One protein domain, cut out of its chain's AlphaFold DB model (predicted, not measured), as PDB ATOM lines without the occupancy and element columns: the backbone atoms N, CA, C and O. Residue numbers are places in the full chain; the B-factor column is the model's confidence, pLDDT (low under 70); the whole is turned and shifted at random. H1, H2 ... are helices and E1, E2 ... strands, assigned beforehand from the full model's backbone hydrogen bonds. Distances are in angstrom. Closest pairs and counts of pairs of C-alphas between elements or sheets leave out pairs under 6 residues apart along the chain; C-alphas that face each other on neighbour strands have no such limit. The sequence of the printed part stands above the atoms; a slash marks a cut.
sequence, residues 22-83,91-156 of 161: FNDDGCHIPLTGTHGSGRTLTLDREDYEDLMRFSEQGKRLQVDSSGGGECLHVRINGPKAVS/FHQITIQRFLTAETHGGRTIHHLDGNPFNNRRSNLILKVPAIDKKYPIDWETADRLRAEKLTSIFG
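This is residues 22 to 83 and 91 to 156 of the 161 residues of an uncharacterized protein of Gluconobacter oxydans (UniProt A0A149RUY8). The short helix H2 sits in the middle, with the strand E3 of one hairpin, the three-strand sheet E5 E6 E7, and the helices H1 and H3 placed round it; the hairpin E1 E2 lies farther out, beside H1. There is no single large sheet but three small ones, and residues 118 to 121, in the long link from E5 to E6, lie between the E1 E2 hairpin and the three-strand sheet. The printed part has 128 residues with three named helices and seven named strands, in the order E1 E2 H1 E3 E4 H2 E5 E6 E7 H3; the sheets, E5 - E6 - E7, E1 - E2 and E3 - E4, are antiparallel. The class is mixed, helices and strands, with 56 residues in named elements, under half of those printed. The whole is compact, with a radius of gyration of the C-alphas of 14.1 A, and has a rounded outline of 41 by 36 by 35 A.

In the three-strand sheet, E5 is residues 109 to 112, 10.1 A from first to last C-alpha, E6 is residues 125 to 129, 13.4 A, and E7 is residues 134 to 136. C-alpha 125 is at (-51.838, -53.421, 17.100). H2 is residues 96 to 100. H3, the longest helix, is residues 140 to 155 and 21.9 A long; it ends with C-alpha 155 at (-40.715, -29.076, 19.539). E3 is residues 61 to 64 and E4 is residues 71 to 73. H1 is residues 47 to 53, 10.3 A long. E1, residues 26 to 30 and 13.3 A long, begins with C-alpha 26 at (-37.406, -54.664, 17.004), and E2 is residues 40 to 43.

E5, E6 and E7 form a meander, each strand the antiparallel neighbour of the one before, with E6 as the inner strand. N 111 and O 126 are 2.9 A apart in the hairpin of E5 and E6, and N 129 and O 134 are 2.8 A apart in the hairpin of E6 and E7, both within hydrogen-bond range. H2 only grazes this sheet, with its residues 97 to 100; its closest C-alphas to E5 are those of Gln 97 and Ile 110, 6.7 A. H3 is not on the sheet. H3 touches H2 with residues 143 to 147 alone, and their closest C-alphas, of Leu 100 and Ala 143, are 7.1 A apart. H1 touches H2, the closest C-alphas being those of Asp 47 and Leu 100, 7.3 A. H1 and H3 are near each other, with 7 pairs of C-alphas within 10 A. The closest C-alphas of E3 and H2, of Gln 62 and Ile 96, are 6.0 A apart. In the hairpin of E3 and E4, N 63 and O 72 are within hydrogen-bond range at 3.1 A. Residues 61 to 62 of E3 also pair, parallel, with residues 94 to 95. In the hairpin of E1 and E2, N 29 and O 41 are within hydrogen-bond range at 2.9 A. The closest C-alphas of E1 and H1, of Cys 27 and Tyr 48, are 6.9 A apart. E2 and E5 are apart, and so are E4 and H3. In H1, H2 and H3 every O i to N i+4 pair is within hydrogen-bond range.

The two C-alphas farthest apart in the domain, those of Pro 79 and Ile 132, are 41.3 A apart. Residues 84 to 90 are not printed, and C-alphas 83 and 91 are 12.1 A apart across this cut, which falls in the link from E4 to H2. Of the links that are printed whole, E5 to E6 is long, with 12 residues. The mean pLDDT of the printed part is 72.0; 48 residues are under 70, namely 32 to 36, 53 to 83, 91 to 94, 104 to 107 and 153 to 156.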
ATOM      1  N   PHE A  22     -31.682 -53.587  20.732       88.00
ATOM      2  CA  PHE A  22     -32.202 -53.751  19.376       88.00
ATOM      3  C   PHE A  22     -31.842 -55.136  18.845       88.00
ATOM      4  O   PHE A  22     -30.689 -55.549  18.951       88.00
ATOM      5  N   ASN A  23     -32.811 -55.821  18.248       85.88
ATOM      6  CA  ASN A  23     -32.623 -57.073  17.516       85.88
ATOM      7  C   ASN A  23     -33.527 -57.098  16.268       85.88
ATOM      8  O   ASN A  23     -34.191 -56.104  15.966       85.88
ATOM      9  N   ASP A  24     -33.546 -58.218  15.544       80.50
ATOM     10  CA  ASP A  24     -34.365 -58.380  14.331       80.50
ATOM     11  C   ASP A  24     -35.876 -58.279  14.613       80.50
ATOM     12  O   ASP A  24     -36.654 -57.885  13.745       80.50
ATOM     13  N   ASP A  25     -36.292 -58.553  15.853       77.50
ATOM     14  CA  ASP A  25     -37.683 -58.448  16.302       77.50
ATOM     15  C   ASP A  25     -38.095 -57.022  16.698       77.50
ATOM     16  O   ASP A  25     -39.272 -56.787  16.978       77.50
ATOM     17  N   GLY A  26     -37.154 -56.074  16.729       86.94
ATOM     18  CA  GLY A  26     -37.406 -54.664  17.004       86.94
ATOM     19  C   GLY A  26     -36.624 -54.110  18.195       86.94
ATOM     20  O   GLY A  26     -35.455 -54.422  18.431       86.94
ATOM     21  N   CYS A  27     -37.268 -53.199  18.915       89.38
ATOM     22  CA  CYS A  27     -36.726 -52.469  20.049       89.38
ATOM     23  C   CYS A  27     -37.324 -52.993  21.358       89.38
ATOM     24  O   CYS A  27     -38.543 -53.086  21.496       89.38
ATOM     25  N   HIS A  28     -36.460 -53.292  22.328       89.06
ATOM     26  CA  HIS A  28     -36.817 -53.864  23.625       89.06
ATOM     27  C   HIS A  28     -36.336 -52.958  24.748       89.06
ATOM     28  O   HIS A  28     -35.136 -52.696  24.873       89.06
ATOM     29  N   ILE A  29     -37.268 -52.497  25.581       85.06
ATOM     30  CA  ILE A  29     -36.974 -51.593  26.691       85.06
ATOM     31  C   ILE A  29     -37.490 -52.203  28.000       85.06
ATOM     32  O   ILE A  29     -38.708 -52.307  28.187       85.06
ATOM     33  N   PRO A  30     -36.604 -52.602  28.930       81.06
ATOM     34  CA  PRO A  30     -37.007 -53.053  30.247       81.06
ATOM     35  C   PRO A  30     -37.654 -51.890  30.999       81.06
ATOM     36  O   PRO A  30     -37.126 -50.779  31.088       81.06
ATOM     37  N   LEU A  31     -38.835 -52.152  31.540       75.69
ATOM     38  CA  LEU A  31     -39.618 -51.170  32.267       75.69
ATOM     39  C   LEU A  31     -39.258 -51.197  33.753       75.69
ATOM     40  O   LEU A  31     -38.941 -52.234  34.335       75.69
ATOM     41  N   THR A  32     -39.348 -50.035  34.403       64.12
ATOM     42  CA  THR A  32     -39.103 -49.909  35.848       64.12
ATOM     43  C   THR A  32     -40.213 -49.136  36.554       64.12
ATOM     44  O   THR A  32     -40.860 -48.260  35.984       64.12
ATOM     45  N   GLY A  33     -40.419 -49.409  37.844       60.25
ATOM     46  CA  GLY A  33     -41.421 -48.733  38.677       60.25
ATOM     47  C   GLY A  33     -42.632 -49.609  38.991       60.25
ATOM     48  O   GLY A  33     -42.685 -50.764  38.586       60.25
ATOM     49  N   THR A  34     -43.598 -49.045  39.724       55.31
ATOM     50  CA  THR A  34     -44.654 -49.780  40.446       55.31
ATOM     51  C   THR A  34     -45.409 -50.827  39.618       55.31
ATOM     52  O   THR A  34     -45.759 -51.861  40.169       55.31
ATOM     53  N   HIS A  35     -45.615 -50.610  38.312       56.25
ATOM     54  CA  HIS A  35     -46.348 -51.545  37.438       56.25
ATOM     55  C   HIS A  35     -45.544 -52.013  36.208       56.25
ATOM     56  O   HIS A  35     -46.088 -52.687  35.330       56.25
ATOM     57  N   GLY A  36     -44.260 -51.643  36.130       61.44
ATOM     58  CA  GLY A  36     -43.382 -51.941  34.994       61.44
ATOM     59  C   GLY A  36     -42.229 -52.889  35.322       61.44
ATOM     60  O   GLY A  36     -41.750 -53.565  34.422       61.44
ATOM     61  N   SER A  37     -41.789 -52.966  36.584       71.75
ATOM     62  CA  SER A  37     -40.654 -53.815  36.967       71.75
ATOM     63  C   SER A  37     -40.872 -55.278  36.553       71.75
ATOM     64  O   SER A  37     -41.895 -55.870  36.888       71.75
ATOM     65  N   GLY A  38     -39.898 -55.851  35.838       75.56
ATOM     66  CA  GLY A  38     -39.947 -57.232  35.334       75.56
ATOM     67  C   GLY A  38     -40.653 -57.402  33.986       75.56
ATOM     68  O   GLY A  38     -40.827 -58.529  33.535       75.56
ATOM     69  N   ARG A  39     -41.064 -56.307  33.335       81.25
ATOM     70  CA  ARG A  39     -41.708 -56.323  32.016       81.25
ATOM     71  C   ARG A  39     -40.846 -55.617  30.978       81.25
ATOM     72  O   ARG A  39     -40.098 -54.698  31.310       81.25
ATOM     73  N   THR A  40     -41.018 -56.003  29.720       85.94
ATOM     74  CA  THR A  40     -40.296 -55.429  28.580       85.94
ATOM     75  C   THR A  40     -41.290 -54.820  27.610       85.94
ATOM     76  O   THR A  40     -42.186 -55.508  27.125       85.94
ATOM     77  N   LEU A  41     -41.134 -53.529  27.329       85.88
ATOM     78  CA  LEU A  41     -41.832 -52.871  26.236       85.88
ATOM     79  C   LEU A  41     -41.157 -53.252  24.921       85.88
ATOM     80  O   LEU A  41     -39.951 -53.059  24.782       85.88
ATOM     81  N   THR A  42     -41.941 -53.760  23.977       90.38
ATOM     82  CA  THR A  42     -41.486 -54.097  22.623       90.38
ATOM     83  C   THR A  42     -42.105 -53.131  21.619       90.38
ATOM     84  O   THR A  42     -43.295 -52.834  21.720       90.38
ATOM     85  N   LEU A  43     -41.311 -52.628  20.676       90.06
ATOM     86  CA  LEU A  43     -41.697 -51.655  19.646       90.06
ATOM     87  C   LEU A  43     -41.010 -52.008  18.327       90.06
ATOM     88  O   LEU A  43     -39.962 -52.655  18.339       90.06
ATOM     89  N   ASP A  44     -41.532 -51.524  17.203       92.06
ATOM     90  CA  ASP A  44     -40.740 -51.514  15.974       92.06
ATOM     91  C   ASP A  44     -39.625 -50.461  16.069       92.06
ATOM     92  O   ASP A  44     -39.693 -49.501  16.845       92.06
ATOM     93  N   ARG A  45     -38.536 -50.676  15.323       89.44
ATOM     94  CA  ARG A  45     -37.316 -49.864  15.447       89.44
ATOM     95  C   ARG A  45     -37.559 -48.400  15.077       89.44
ATOM     96  O   ARG A  45     -37.029 -47.526  15.759       89.44
ATOM     97  N   GLU A  46     -38.350 -48.146  14.037       88.06
ATOM     98  CA  GLU A  46     -38.685 -46.795  13.562       88.06
ATOM     99  C   GLU A  46     -39.427 -45.941  14.600       88.06
ATOM    100  O   GLU A  46     -39.230 -44.731  14.663       88.06
ATOM    101  N   ASP A  47     -40.215 -46.564  15.477       86.50
ATOM    102  CA  ASP A  47     -41.041 -45.852  16.452       86.50
ATOM    103  C   ASP A  47     -40.271 -45.455  17.723       86.50
ATOM    104  O   ASP A  47     -40.749 -44.659  18.539       86.50
ATOM    105  N   TYR A  48     -39.066 -46.004  17.912       84.44
ATOM    106  CA  TYR A  48     -38.267 -45.798  19.119       84.44
ATOM    107  C   TYR A  48     -37.902 -44.328  19.337       84.44
ATOM    108  O   TYR A  48     -38.098 -43.807  20.438       84.44
ATOM    109  N   GLU A  49     -37.355 -43.658  18.320       79.38
ATOM    110  CA  GLU A  49     -36.844 -42.295  18.485       79.38
ATOM    111  C   GLU A  49     -37.963 -41.317  18.836       79.38
ATOM    112  O   GLU A  49     -37.829 -40.538  19.785       79.38
ATOM    113  N   ASP A  50     -39.083 -41.413  18.125       77.75
ATOM    114  CA  ASP A  50     -40.276 -40.608  18.357       77.75
ATOM    115  C   ASP A  50     -40.841 -40.842  19.758       77.75
ATOM    116  O   ASP A  50     -41.115 -39.888  20.490       77.75
ATOM    117  N   LEU A  51     -40.935 -42.103  20.191       77.44
ATOM    118  CA  LEU A  51     -41.391 -42.425  21.541       77.44
ATOM    119  C   LEU A  51     -40.432 -41.885  22.614       77.44
ATOM    120  O   LEU A  51     -40.876 -41.394  23.657       77.44
ATOM    121  N   MET A  52     -39.117 -41.949  22.377       74.56
ATOM    122  CA  MET A  52     -38.127 -41.452  23.334       74.56
ATOM    123  C   MET A  52     -38.163 -39.934  23.463       74.56
ATOM    124  O   MET A  52     -37.999 -39.444  24.585       74.56
ATOM    125  N   ARG A  53     -38.434 -39.199  22.372       66.69
ATOM    126  CA  ARG A  53     -38.665 -37.741  22.412       66.69
ATOM    127  C   ARG A  53     -39.779 -37.389  23.406       66.69
ATOM    128  O   ARG A  53     -39.634 -36.445  24.172       66.69
ATOM    129  N   PHE A  54     -40.835 -38.199  23.494       60.31
ATOM    130  CA  PHE A  54     -41.965 -37.970  24.410       60.31
ATOM    131  C   PHE A  54     -41.801 -38.491  25.840       60.31
ATOM    132  O   PHE A  54     -42.646 -38.249  26.704       60.31
ATOM    133  N   SER A  55     -40.741 -39.237  26.130       60.25
ATOM    134  CA  SER A  55     -40.609 -39.911  27.421       60.25
ATOM    135  C   SER A  55     -39.987 -39.005  28.498       60.25
ATOM    136  O   SER A  55     -38.799 -39.094  28.771       60.25
ATOM    137  N   GLU A  56     -40.763 -38.126  29.149       53.59
ATOM    138  CA  GLU A  56     -40.192 -37.145  30.092       53.59
ATOM    139  C   GLU A  56     -40.005 -37.600  31.557       53.59
ATOM    140  O   GLU A  56     -40.766 -38.409  32.105       53.59
ATOM    141  N   GLN A  57     -39.015 -36.986  32.226       41.72
ATOM    142  CA  GLN A  57     -38.914 -36.810  33.679       41.72
ATOM    143  C   GLN A  57     -40.205 -36.236  34.299       41.72
ATOM    144  O   GLN A  57     -40.273 -35.087  34.723       41.72
ATOM    145  N   GLY A  58     -41.217 -37.080  34.473       37.44
ATOM    146  CA  GLY A  58     -42.203 -36.879  35.528       37.44
ATOM    147  C   GLY A  58     -43.673 -36.989  35.164       37.44
ATOM    148  O   GLY A  58     -44.444 -37.034  36.120       37.44
ATOM    149  N   LYS A  59     -44.102 -37.098  33.895       40.88
ATOM    150  CA  LYS A  59     -45.537 -37.294  33.572       40.88
ATOM    151  C   LYS A  59     -45.811 -38.238  32.378       40.88
ATOM    152  O   LYS A  59     -46.060 -37.808  31.266       40.88
ATOM    153  N   ARG A  60     -45.805 -39.538  32.722       47.91
ATOM    154  CA  ARG A  60     -46.639 -40.692  32.282       47.91
ATOM    155  C   ARG A  60     -46.890 -40.933  30.775       47.91
ATOM    156  O   ARG A  60     -47.938 -40.556  30.263       47.91
ATOM    157  N   LEU A  61     -46.043 -41.771  30.163       53.78
ATOM    158  CA  LEU A  61     -46.497 -42.752  29.163       53.78
ATOM    159  C   LEU A  61     -47.165 -43.930  29.895       53.78
ATOM    160  O   LEU A  61     -46.756 -44.288  31.000       53.78
ATOM    161  N   GLN A  62     -48.211 -44.518  29.323       59.75
ATOM    162  CA  GLN A  62     -48.933 -45.645  29.928       59.75
ATOM    163  C   GLN A  62     -49.156 -46.756  28.917       59.75
ATOM    164  O   GLN A  62     -49.229 -46.500  27.718       59.75
ATOM    165  N   VAL A  63     -49.265 -47.981  29.416       57.22
ATOM    166  CA  VAL A  63     -49.643 -49.145  28.625       57.22
ATOM    167  C   VAL A  63     -51.019 -49.570  29.112       57.22
ATOM    168  O   VAL A  63     -51.202 -49.882  30.289       57.22
ATOM    169  N   ASP A  64     -51.999 -49.520  28.219       54.12
ATOM    170  CA  ASP A  64     -53.365 -49.909  28.552       54.12
ATOM    171  C   ASP A  64     -53.489 -51.434  28.473       54.12
ATOM    172  O   ASP A  64     -53.235 -52.025  27.419       54.12
ATOM    173  N   SER A  65     -53.854 -52.084  29.581       44.53
ATOM    174  CA  SER A  65     -54.187 -53.506  29.541       44.53
ATOM    175  C   SER A  65     -55.647 -53.632  29.122       44.53
ATOM    176  O   SER A  65     -56.580 -53.384  29.886       44.53
ATOM    177  N   SER A  66     -55.873 -53.941  27.846       38.72
ATOM    178  CA  SER A  66     -57.233 -54.121  27.344       38.72
ATOM    179  C   SER A  66     -57.825 -55.404  27.932       38.72
ATOM    180  O   SER A  66     -57.493 -56.501  27.495       38.72
ATOM    181  N   GLY A  67     -58.718 -55.264  28.918       35.78
ATOM    182  CA  GLY A  67     -59.519 -56.380  29.433       35.78
ATOM    183  C   GLY A  67     -60.241 -56.168  30.767       35.78
ATOM    184  O   GLY A  67     -61.223 -56.859  31.012       35.78
ATOM    185  N   GLY A  68     -59.821 -55.224  31.619       32.88
ATOM    186  CA  GLY A  68     -60.375 -55.143  32.986       32.88
ATOM    187  C   GLY A  68     -60.413 -53.765  33.644       32.88
ATOM    188  O   GLY A  68     -60.658 -53.681  34.842       32.88
ATOM    189  N   GLY A  69     -60.158 -52.681  32.905       36.84
ATOM    190  CA  GLY A  69     -60.115 -51.329  33.483       36.84
ATOM    191  C   GLY A  69     -58.848 -51.023  34.293       36.84
ATOM    192  O   GLY A  69     -58.768 -49.966  34.917       36.84
ATOM    193  N   GLU A  70     -57.843 -51.905  34.273       44.12
ATOM    194  CA  GLU A  70     -56.567 -51.671  34.947       44.12
ATOM    195  C   GLU A  70     -55.575 -50.974  34.002       44.12
ATOM    196  O   GLU A  70     -54.968 -51.569  33.107       44.12
ATOM    197  N   CYS A  71     -55.419 -49.668  34.207       50.53
ATOM    198  CA  CYS A  71     -54.402 -48.863  33.545       50.53
ATOM    199  C   CYS A  71     -53.023 -49.170  34.155       50.53
ATOM    200  O   CYS A  71     -52.760 -48.835  35.314       50.53
ATOM    201  N   LEU A  72     -52.115 -49.777  33.382       52.25
ATOM    202  CA  LEU A  72     -50.775 -50.119  33.859       52.25
ATOM    203  C   LEU A  72     -49.807 -48.975  33.539       52.25
ATOM    204  O   LEU A  72     -49.422 -48.703  32.399       52.25
ATOM    205  N   HIS A  73     -49.408 -48.254  34.582       52.75
ATOM    206  CA  HIS A  73     -48.485 -47.133  34.452       52.75
ATOM    207  C   HIS A  73     -47.057 -47.624  34.162       52.75
ATOM    208  O   HIS A  73     -46.430 -48.240  35.026       52.75
ATOM    209  N   VAL A  74     -46.513 -47.302  32.984       49.06
ATOM    210  CA  VAL A  74     -45.149 -47.689  32.589       49.06
ATOM    211  C   VAL A  74     -44.182 -46.507  32.594       49.06
ATOM    212  O   VAL A  74     -44.582 -45.344  32.573       49.06
ATOM    213  N   ARG A  75     -42.880 -46.795  32.664       53.78
ATOM    214  CA  ARG A  75     -41.820 -45.780  32.650       53.78
ATOM    215  C   ARG A  75     -40.640 -46.267  31.819       53.78
ATOM    216  O   ARG A  75     -40.129 -47.352  32.071       53.78
ATOM    217  N   ILE A  76     -40.214 -45.423  30.880       51.66
ATOM    218  CA  ILE A  76     -39.251 -45.771  29.825       51.66
ATOM    219  C   ILE A  76     -37.982 -44.894  29.876       51.66
ATOM    220  O   ILE A  76     -36.936 -45.350  29.452       51.66
ATOM    221  N   ASN A  77     -38.025 -43.699  30.494       50.00
ATOM    222  CA  ASN A  77     -36.902 -42.749  30.649       50.00
ATOM    223  C   ASN A  77     -36.024 -42.593  29.378       50.00
ATOM    224  O   ASN A  77     -34.985 -43.235  29.269       50.00
ATOM    225  N   GLY A  78     -36.383 -41.722  28.438       44.38
ATOM    226  CA  GLY A  78     -35.549 -41.456  27.261       44.38
ATOM    227  C   GLY A  78     -34.475 -40.386  27.504       44.38
ATOM    228  O   GLY A  78     -34.620 -39.548  28.399       44.38
ATOM    229  N   PRO A  79     -33.399 -40.360  26.695       41.12
ATOM    230  CA  PRO A  79     -32.302 -39.397  26.835       41.12
ATOM    231  C   PRO A  79     -32.675 -37.953  26.448       41.12
ATOM    232  O   PRO A  79     -31.986 -37.025  26.862       41.12
ATOM    233  N   LYS A  80     -33.756 -37.754  25.673       47.97
ATOM    234  CA  LYS A  80     -34.239 -36.445  25.174       47.97
ATOM    235  C   LYS A  80     -35.681 -36.114  25.591       47.97
ATOM    236  O   LYS A  80     -36.324 -35.275  24.980       47.97
ATOM    237  N   ALA A  81     -36.157 -36.801  26.621       46.12
ATOM    238  CA  ALA A  81     -37.319 -36.500  27.447       46.12
ATOM    239  C   ALA A  81     -37.786 -35.023  27.440       46.12
ATOM    240  O   ALA A  81     -37.085 -34.188  28.012       46.12
ATOM    241  N   VAL A  82     -38.988 -34.725  26.920       42.97
ATOM    242  CA  VAL A  82     -39.620 -33.381  26.977       42.97
ATOM    243  C   VAL A  82     -41.147 -33.435  27.216       42.97
ATOM    244  O   VAL A  82     -41.802 -34.423  26.885       42.97
ATOM    245  N   SER A  83     -41.714 -32.391  27.838       41.47
ATOM    246  CA  SER A  83     -43.082 -32.390  28.384       41.47
ATOM    247  C   SER A  83     -44.143 -32.404  27.288       41.47
ATOM    248  O   SER A  83     -43.963 -31.771  26.247       41.47
ATOM    249  N   PHE A  91     -53.543 -33.060  32.971       38.56
ATOM    250  CA  PHE A  91     -53.855 -34.413  33.434       38.56
ATOM    251  C   PHE A  91     -54.084 -35.424  32.298       38.56
ATOM    252  O   PHE A  91     -54.295 -36.602  32.593       38.56
ATOM    253  N   HIS A  92     -54.033 -35.011  31.023       43.66
ATOM    254  CA  HIS A  92     -54.147 -35.944  29.898       43.66
ATOM    255  C   HIS A  92     -52.972 -36.926  29.894       43.66
ATOM    256  O   HIS A  92     -51.808 -36.540  29.818       43.66
ATOM    257  N   GLN A  93     -53.303 -38.208  30.005       49.88
ATOM    258  CA  GLN A  93     -52.362 -39.316  29.914       49.88
ATOM    259  C   GLN A  93     -52.463 -39.868  28.499       49.88
ATOM    260  O   GLN A  93     -53.561 -40.169  28.032       49.88
ATOM    261  N   ILE A  94     -51.330 -39.974  27.811       58.28
ATOM    262  CA  ILE A  94     -51.278 -40.567  26.479       58.28
ATOM    263  C   ILE A  94     -50.657 -41.941  26.620       58.28
ATOM    264  O   ILE A  94     -49.559 -42.106  27.159       58.28
ATOM    265  N   THR A  95     -51.408 -42.943  26.181       70.75
ATOM    266  CA  THR A  95     -50.904 -44.306  26.130       70.75
ATOM    267  C   THR A  95     -49.923 -44.428  24.973       70.75
ATOM    268  O   THR A  95     -50.056 -43.736  23.962       70.75
ATOM    269  N   ILE A  96     -48.937 -45.312  25.110       76.44
ATOM    270  CA  ILE A  96     -47.967 -45.594  24.044       76.44
ATOM    271  C   ILE A  96     -48.715 -45.986  22.776       76.44
ATOM    272  O   ILE A  96     -48.448 -45.438  21.717       76.44
ATOM    273  N   GLN A  97     -49.737 -46.829  22.918       77.06
ATOM    274  CA  GLN A  97     -50.600 -47.242  21.825       77.06
ATOM    275  C   GLN A  97     -51.190 -46.034  21.083       77.06
ATOM    276  O   GLN A  97     -51.030 -45.919  19.877       77.06
ATOM    277  N   ARG A  98     -51.840 -45.103  21.794       75.81
ATOM    278  CA  ARG A  98     -52.493 -43.942  21.163       75.81
ATOM    279  C   ARG A  98     -51.505 -42.971  20.550       75.81
ATOM    280  O   ARG A  98     -51.825 -42.351  19.541       75.81
ATOM    281  N   PHE A  99     -50.333 -42.839  21.168       78.50
ATOM    282  CA  PHE A  99     -49.245 -42.092  20.570       78.50
ATOM    283  C   PHE A  99     -48.880 -42.703  19.217       78.50
ATOM    284  O   PHE A  99     -48.988 -42.011  18.212       78.50
ATOM    285  N   LEU A 100     -48.546 -43.998  19.192       84.19
ATOM    286  CA  LEU A 100     -48.126 -44.714  17.988       84.19
ATOM    287  C   LEU A 100     -49.192 -44.669  16.892       84.19
ATOM    288  O   LEU A 100     -48.884 -44.357  15.751       84.19
ATOM    289  N   THR A 101     -50.459 -44.906  17.216       83.06
ATOM    290  CA  THR A 101     -51.513 -44.958  16.193       83.06
ATOM    291  C   THR A 101     -52.086 -43.590  15.819       83.06
ATOM    292  O   THR A 101     -53.023 -43.539  15.028       83.06
ATOM    293  N   ALA A 102     -51.612 -42.498  16.433       77.88
ATOM    294  CA  ALA A 102     -52.203 -41.158  16.332       77.88
ATOM    295  C   ALA A 102     -53.736 -41.120  16.563       77.88
ATOM    296  O   ALA A 102     -54.433 -40.226  16.080       77.88
ATOM    297  N   GLU A 103     -54.284 -42.086  17.311       76.50
ATOM    298  CA  GLU A 103     -55.732 -42.255  17.475       76.50
ATOM    299  C   GLU A 103     -56.245 -41.396  18.636       76.50
ATOM    300  O   GLU A 103     -55.905 -41.598  19.811       76.50
ATOM    301  N   THR A 104     -57.138 -40.461  18.311       65.88
ATOM    302  CA  THR A 104     -57.833 -39.629  19.301       65.88
ATOM    303  C   THR A 104     -59.029 -40.386  19.905       65.88
ATOM    304  O   THR A 104     -59.358 -41.493  19.495       65.88
ATOM    305  N   HIS A 105     -59.662 -39.877  20.965       58.69
ATOM    306  CA  HIS A 105     -60.722 -40.586  21.709       58.69
ATOM    307  C   HIS A 105     -62.074 -40.706  20.947       58.69
ATOM    308  O   HIS A 105     -63.136 -40.511  21.531       58.69
ATOM    309  N   GLY A 106     -62.073 -41.056  19.656       62.84
ATOM    310  CA  GLY A 106     -63.253 -41.143  18.781       62.84
ATOM    311  C   GLY A 106     -64.112 -42.406  18.945       62.84
ATOM    312  O   GLY A 106     -64.619 -42.935  17.961       62.84
ATOM    313  N   GLY A 107     -64.229 -42.953  20.160       66.75
ATOM    314  CA  GLY A 107     -64.965 -44.205  20.414       66.75
ATOM    315  C   GLY A 107     -64.262 -45.474  19.911       66.75
ATOM    316  O   GLY A 107     -64.840 -46.561  19.946       66.75
ATOM    317  N   ARG A 108     -63.008 -45.352  19.464       74.00
ATOM    318  CA  ARG A 108     -62.141 -46.464  19.069       74.00
ATOM    319  C   ARG A 108     -61.173 -46.822  20.193       74.00
ATOM    320  O   ARG A 108     -60.714 -45.975  20.968       74.00
ATOM    321  N   THR A 109     -60.871 -48.108  20.268       77.94
ATOM    322  CA  THR A 109     -59.932 -48.712  21.218       77.94
ATOM    323  C   THR A 109     -58.812 -49.394  20.450       77.94
ATOM    324  O   THR A 109     -59.023 -49.831  19.322       77.94
ATOM    325  N   ILE A 110     -57.627 -49.479  21.048       83.38
ATOM    326  CA  ILE A 110     -56.489 -50.182  20.456       83.38
ATOM    327  C   ILE A 110     -56.378 -51.529  21.156       83.38
ATOM    328  O   ILE A 110     -56.429 -51.607  22.386       83.38
ATOM    329  N   HIS A 111     -56.281 -52.587  20.367       84.31
ATOM    330  CA  HIS A 111     -56.232 -53.958  20.838       84.31
ATOM    331  C   HIS A 111     -54.930 -54.620  20.390       84.31
ATOM    332  O   HIS A 111     -54.423 -54.317  19.312       84.31
ATOM    333  N   HIS A 112     -54.418 -55.521  21.226       87.56
ATOM    334  CA  HIS A 112     -53.207 -56.294  20.969       87.56
ATOM    335  C   HIS A 112     -53.619 -57.686  20.492       87.56
ATOM    336  O   HIS A 112     -54.426 -58.334  21.161       87.56
ATOM    337  N   LEU A 113     -53.109 -58.140  19.347       88.31
ATOM    338  CA  LEU A 113     -53.473 -59.443  18.777       88.31
ATOM    339  C   LEU A 113     -53.028 -60.607  19.672       88.31
ATOM    340  O   LEU A 113     -53.760 -61.583  19.811       88.31
ATOM    341  N   ASP A 114     -51.869 -60.474  20.313       87.88
ATOM    342  CA  ASP A 114     -51.325 -61.440  21.275       87.88
ATOM    343  C   ASP A 114     -51.858 -61.265  22.712       87.88
ATOM    344  O   ASP A 114     -51.501 -62.029  23.609       87.88
ATOM    345  N   GLY A 115     -52.691 -60.247  22.957       83.12
ATOM    346  CA  GLY A 115     -53.186 -59.892  24.289       83.12
ATOM    347  C   GLY A 115     -52.127 -59.318  25.243       83.12
ATOM    348  O   GLY A 115     -52.458 -59.010  26.389       83.12
ATOM    349  N   ASN A 116     -50.879 -59.136  24.804       83.81
ATOM    350  CA  ASN A 116     -49.800 -58.570  25.600       83.81
ATOM    351  C   ASN A 116     -49.742 -57.048  25.409       83.81
ATOM    352  O   ASN A 116     -49.271 -56.563  24.378       83.81
ATOM    353  N   PRO A 117     -50.121 -56.252  26.421       78.44
ATOM    354  CA  PRO A 117     -50.174 -54.807  26.265       78.44
ATOM    355  C   PRO A 117     -48.777 -54.160  26.184       78.44
ATOM    356  O   PRO A 117     -48.640 -53.000  25.792       78.44
ATOM    357  N   PHE A 118     -47.715 -54.901  26.520       83.19
ATOM    358  CA  PHE A 118     -46.330 -54.442  26.406       83.19
ATOM    359  C   PHE A 118     -45.730 -54.694  25.018       83.19
ATOM    360  O   PHE A 118     -44.688 -54.119  24.707       83.19
ATOM    361  N   ASN A 119     -46.389 -55.474  24.155       87.69
ATOM    362  CA  ASN A 119     -45.979 -55.658  22.768       87.69
ATOM    363  C   ASN A 119     -46.668 -54.622  21.865       87.69
ATOM    364  O   ASN A 119     -47.775 -54.830  21.382       87.69
ATOM    365  N   ASN A 120     -46.009 -53.487  21.647       88.94
ATOM    366  CA  ASN A 120     -46.529 -52.347  20.887       88.94
ATOM    367  C   ASN A 120     -45.968 -52.293  19.457       88.94
ATOM    368  O   ASN A 120     -45.913 -51.222  18.858       88.94
ATOM    369  N   ARG A 121     -45.547 -53.435  18.901       91.50
ATOM    370  CA  ARG A 121     -45.201 -53.531  17.479       91.50
ATOM    371  C   ARG A 121     -46.420 -53.234  16.615       91.50
ATOM    372  O   ARG A 121     -47.530 -53.657  16.945       91.50
ATOM    373  N   ARG A 122     -46.216 -52.576  15.476       92.38
ATOM    374  CA  ARG A 122     -47.270 -52.201  14.526       92.38
ATOM    375  C   ARG A 122     -48.080 -53.406  14.070       92.38
ATOM    376  O   ARG A 122     -49.305 -53.340  13.999       92.38
ATOM    377  N   SER A 123     -47.403 -54.531  13.847       92.69
ATOM    378  CA  SER A 123     -48.016 -55.810  13.470       92.69
ATOM    379  C   SER A 123     -48.922 -56.411  14.550       92.69
ATOM    380  O   SER A 123     -49.774 -57.235  14.228       92.69
ATOM    381  N   ASN A 124     -48.760 -56.014  15.815       91.19
ATOM    382  CA  ASN A 124     -49.546 -56.518  16.938       91.19
ATOM    383  C   ASN A 124     -50.734 -55.613  17.301       91.19
ATOM    384  O   ASN A 124     -51.596 -56.022  18.078       91.19
ATOM    385  N   LEU A 125     -50.799 -54.392  16.765       90.31
ATOM    386  CA  LEU A 125     -51.838 -53.421  17.100       90.31
ATOM    387  C   LEU A 125     -52.966 -53.438  16.063       90.31
ATOM    388  O   LEU A 125     -52.741 -53.477  14.856       90.31
ATOM    389  N   ILE A 126     -54.206 -53.366  16.544       90.81
ATOM    390  CA  ILE A 126     -55.401 -53.264  15.701       90.81
ATOM    391  C   ILE A 126     -56.415 -52.302  16.321       90.81
ATOM    392  O   ILE A 126     -56.582 -52.255  17.544       90.81
ATOM    393  N   LEU A 127     -57.126 -51.537  15.491       88.62
ATOM    394  CA  LEU A 127     -58.218 -50.688  15.961       88.62
ATOM    395  C   LEU A 127     -59.469 -51.532  16.156       88.62
ATOM    396  O   LEU A 127     -59.868 -52.285  15.276       88.62
ATOM    397  N   LYS A 128     -60.132 -51.375  17.298       85.06
ATOM    398  CA  LYS A 128     -61.423 -51.985  17.606       85.06
ATOM    399  C   LYS A 128     -62.454 -50.896  17.863       85.06
ATOM    400  O   LYS A 128     -62.209 -49.988  18.657       85.06
ATOM    401  N   VAL A 129     -63.622 -51.018  17.241       85.44
ATOM    402  CA  VAL A 129     -64.811 -50.201  17.513       85.44
ATOM    403  C   VAL A 129     -65.725 -51.009  18.439       85.44
ATOM    404  O   VAL A 129     -66.431 -51.892  17.948       85.44
ATOM    405  N   PRO A 130     -65.731 -50.760  19.764       80.31
ATOM    406  CA  PRO A 130     -66.447 -51.615  20.712       80.31
ATOM    407  C   PRO A 130     -67.957 -51.637  20.475       80.31
ATOM    408  O   PRO A 130     -68.572 -52.684  20.613       80.31
ATOM    409  N   ALA A 131     -68.534 -50.505  20.054       82.25
ATOM    410  CA  ALA A 131     -69.973 -50.358  19.831       82.25
ATOM    411  C   ALA A 131     -70.549 -51.339  18.793       82.25
ATOM    412  O   ALA A 131     -71.727 -51.668  18.855       82.25
ATOM    413  N   ILE A 132     -69.726 -51.793  17.845       85.50
ATOM    414  CA  ILE A 132     -70.125 -52.728  16.781       85.50
ATOM    415  C   ILE A 132     -69.253 -53.989  16.756       85.50
ATOM    416  O   ILE A 132     -69.319 -54.754  15.800       85.50
ATOM    417  N   ASP A 133     -68.393 -54.158  17.764       84.88
ATOM    418  CA  ASP A 133     -67.406 -55.236  17.893       84.88
ATOM    419  C   ASP A 133     -66.584 -55.529  16.618       84.88
ATOM    420  O   ASP A 133     -66.206 -56.664  16.337       84.88
ATOM    421  N   LYS A 134     -66.273 -54.495  15.822       88.00
ATOM    422  CA  LYS A 134     -65.464 -54.639  14.599       88.00
ATOM    423  C   LYS A 134     -64.018 -54.238  14.825       88.00
ATOM    424  O   LYS A 134     -63.738 -53.297  15.571       88.00
ATOM    425  N   LYS A 135     -63.111 -54.934  14.137       89.19
ATOM    426  CA  LYS A 135     -61.674 -54.655  14.131       89.19
ATOM    427  C   LYS A 135     -61.228 -54.180  12.743       89.19
ATOM    428  O   LYS A 135     -61.714 -54.696  11.741       89.19
ATOM    429  N   TYR A 136     -60.316 -53.215  12.702       89.12
ATOM    430  CA  TYR A 136     -59.792 -52.588  11.491       89.12
ATOM    431  C   TYR A 136     -58.271 -52.455  11.585       89.12
ATOM    432  O   TYR A 136     -57.768 -52.138  12.669       89.12
ATOM    433  N   PRO A 137     -57.535 -52.659  10.479       91.06
ATOM    434  CA  PRO A 137     -56.113 -52.347  10.450       91.06
ATOM    435  C   PRO A 137     -55.889 -50.857  10.728       91.06
ATOM    436  O   PRO A 137     -56.743 -50.016  10.436       91.06
ATOM    437  N   ILE A 138     -54.736 -50.544  11.312       89.56
ATOM    438  CA  ILE A 138     -54.288 -49.166  11.498       89.56
ATOM    439  C   ILE A 138     -53.671 -48.686  10.184       89.56
ATOM    440  O   ILE A 138     -52.840 -49.379   9.600       89.56
ATOM    441  N   ASP A 139     -54.074 -47.500   9.736       91.12
ATOM    442  CA  ASP A 139     -53.390 -46.781   8.663       91.12
ATOM    443  C   ASP A 139     -52.125 -46.124   9.234       91.12
ATOM    444  O   ASP A 139     -52.169 -45.036   9.819       91.12
ATOM    445  N   TRP A 140     -51.008 -46.841   9.116       90.50
ATOM    446  CA  TRP A 140     -49.718 -46.414   9.650       90.50
ATOM    447  C   TRP A 140     -49.131 -45.217   8.903       90.50
ATOM    448  O   TRP A 140     -48.487 -44.390   9.535       90.50
ATOM    449  N   GLU A 141     -49.403 -45.057   7.608       91.69
ATOM    450  CA  GLU A 141     -48.930 -43.897   6.843       91.69
ATOM    451  C   GLU A 141     -49.582 -42.607   7.363       91.69
ATOM    452  O   GLU A 141     -48.905 -41.621   7.670       91.69
ATOM    453  N   THR A 142     -50.904 -42.640   7.563       88.25
ATOM    454  CA  THR A 142     -51.626 -41.523   8.182       88.25
ATOM    455  C   THR A 142     -51.174 -41.293   9.625       88.25
ATOM    456  O   THR A 142     -51.003 -40.139  10.029       88.25
ATOM    457  N   ALA A 143     -50.967 -42.360  10.404       88.06
ATOM    458  CA  ALA A 143     -50.495 -42.243  11.781       88.06
ATOM    459  C   ALA A 143     -49.118 -41.562  11.848       88.06
ATOM    460  O   ALA A 143     -48.946 -40.622  12.623       88.06
ATOM    461  N   ASP A 144     -48.176 -41.973  10.999       89.50
ATOM    462  CA  ASP A 144     -46.815 -41.434  10.933       89.50
ATOM    463  C   ASP A 144     -46.832 -39.938  10.598       89.50
ATOM    464  O   ASP A 144     -46.226 -39.131  11.311       89.50
ATOM    465  N   ARG A 145     -47.615 -39.538   9.587       88.75
ATOM    466  CA  ARG A 145     -47.790 -38.125   9.221       88.75
ATOM    467  C   ARG A 145     -48.340 -37.296  10.384       88.75
ATOM    468  O   ARG A 145     -47.783 -36.249  10.713       88.75
ATOM    469  N   LEU A 146     -49.410 -37.760  11.034       83.25
ATOM    470  CA  LEU A 146     -50.035 -37.042  12.151       83.25
ATOM    471  C   LEU A 146     -49.107 -36.950  13.372       83.25
ATOM    472  O   LEU A 146     -49.085 -35.919  14.051       83.25
ATOM    473  N   ARG A 147     -48.314 -37.996  13.651       82.75
ATOM    474  CA  ARG A 147     -47.286 -37.950  14.702       82.75
ATOM    475  C   ARG A 147     -46.203 -36.932  14.368       82.75
ATOM    476  O   ARG A 147     -45.864 -36.136  15.242       82.75
ATOM    477  N   ALA A 148     -45.708 -36.902  13.131       82.25
ATOM    478  CA  ALA A 148     -44.699 -35.940  12.692       82.25
ATOM    479  C   ALA A 148     -45.200 -34.485  12.781       82.25
ATOM    480  O   ALA A 148     -44.498 -33.612  13.301       82.25
ATOM    481  N   GLU A 149     -46.440 -34.221  12.355       80.50
ATOM    482  CA  GLU A 149     -47.100 -32.915  12.511       80.50
ATOM    483  C   GLU A 149     -47.200 -32.518  13.989       80.50
ATOM    484  O   GLU A 149     -46.860 -31.395  14.374       80.50
ATOM    485  N   LYS A 150     -47.605 -33.464  14.848       73.69
ATOM    486  CA  LYS A 150     -47.709 -33.230  16.288       73.69
ATOM    487  C   LYS A 150     -46.345 -32.949  16.915       73.69
ATOM    488  O   LYS A 150     -46.227 -31.985  17.668       73.69
ATOM    489  N   LEU A 151     -45.323 -33.736  16.583       73.88
ATOM    490  CA  LEU A 151     -43.936 -33.548  17.017       73.88
ATOM    491  C   LEU A 151     -43.418 -32.157  16.644       73.88
ATOM    492  O   LEU A 151     -42.911 -31.438  17.503       73.88
ATOM    493  N   THR A 152     -43.632 -31.752  15.392       74.31
ATOM    494  CA  THR A 152     -43.254 -30.428  14.884       74.31
ATOM    495  C   THR A 152     -43.966 -29.310  15.647       74.31
ATOM    496  O   THR A 152     -43.345 -28.307  15.992       74.31
ATOM    497  N   SER A 153     -45.252 -29.484  15.978       69.12
ATOM    498  CA  SER A 153     -46.012 -28.483  16.743       69.12
ATOM    499  C   SER A 153     -45.518 -28.298  18.184       69.12
ATOM    500  O   SER A 153     -45.676 -27.216  18.740       69.12
ATOM    501  N   ILE A 154     -44.931 -29.337  18.791       63.62
ATOM    502  CA  ILE A 154     -44.499 -29.315  20.197       63.62
ATOM    503  C   ILE A 154     -43.044 -28.852  20.317       63.62
ATOM    504  O   ILE A 154     -42.724 -28.062  21.203       63.62
ATOM    505  N   PHE A 155     -42.158 -29.333  19.441       65.38
ATOM    506  CA  PHE A 155     -40.715 -29.076  19.539       65.38
ATOM    507  C   PHE A 155     -40.205 -28.015  18.560       65.38
ATOM    508  O   PHE A 155     -39.023 -27.672  18.593       65.38
ATOM    509  N   GLY A 156     -41.085 -27.481  17.712       62.12
ATOM    510  CA  GLY A 156     -40.693 -26.691  16.552       62.12
ATOM    511  C   GLY A 156     -40.112 -27.572  15.442       62.12
ATOM    512  O   GLY A 156     -39.807 -28.751  15.635       62.12
TER     513      GLY A 156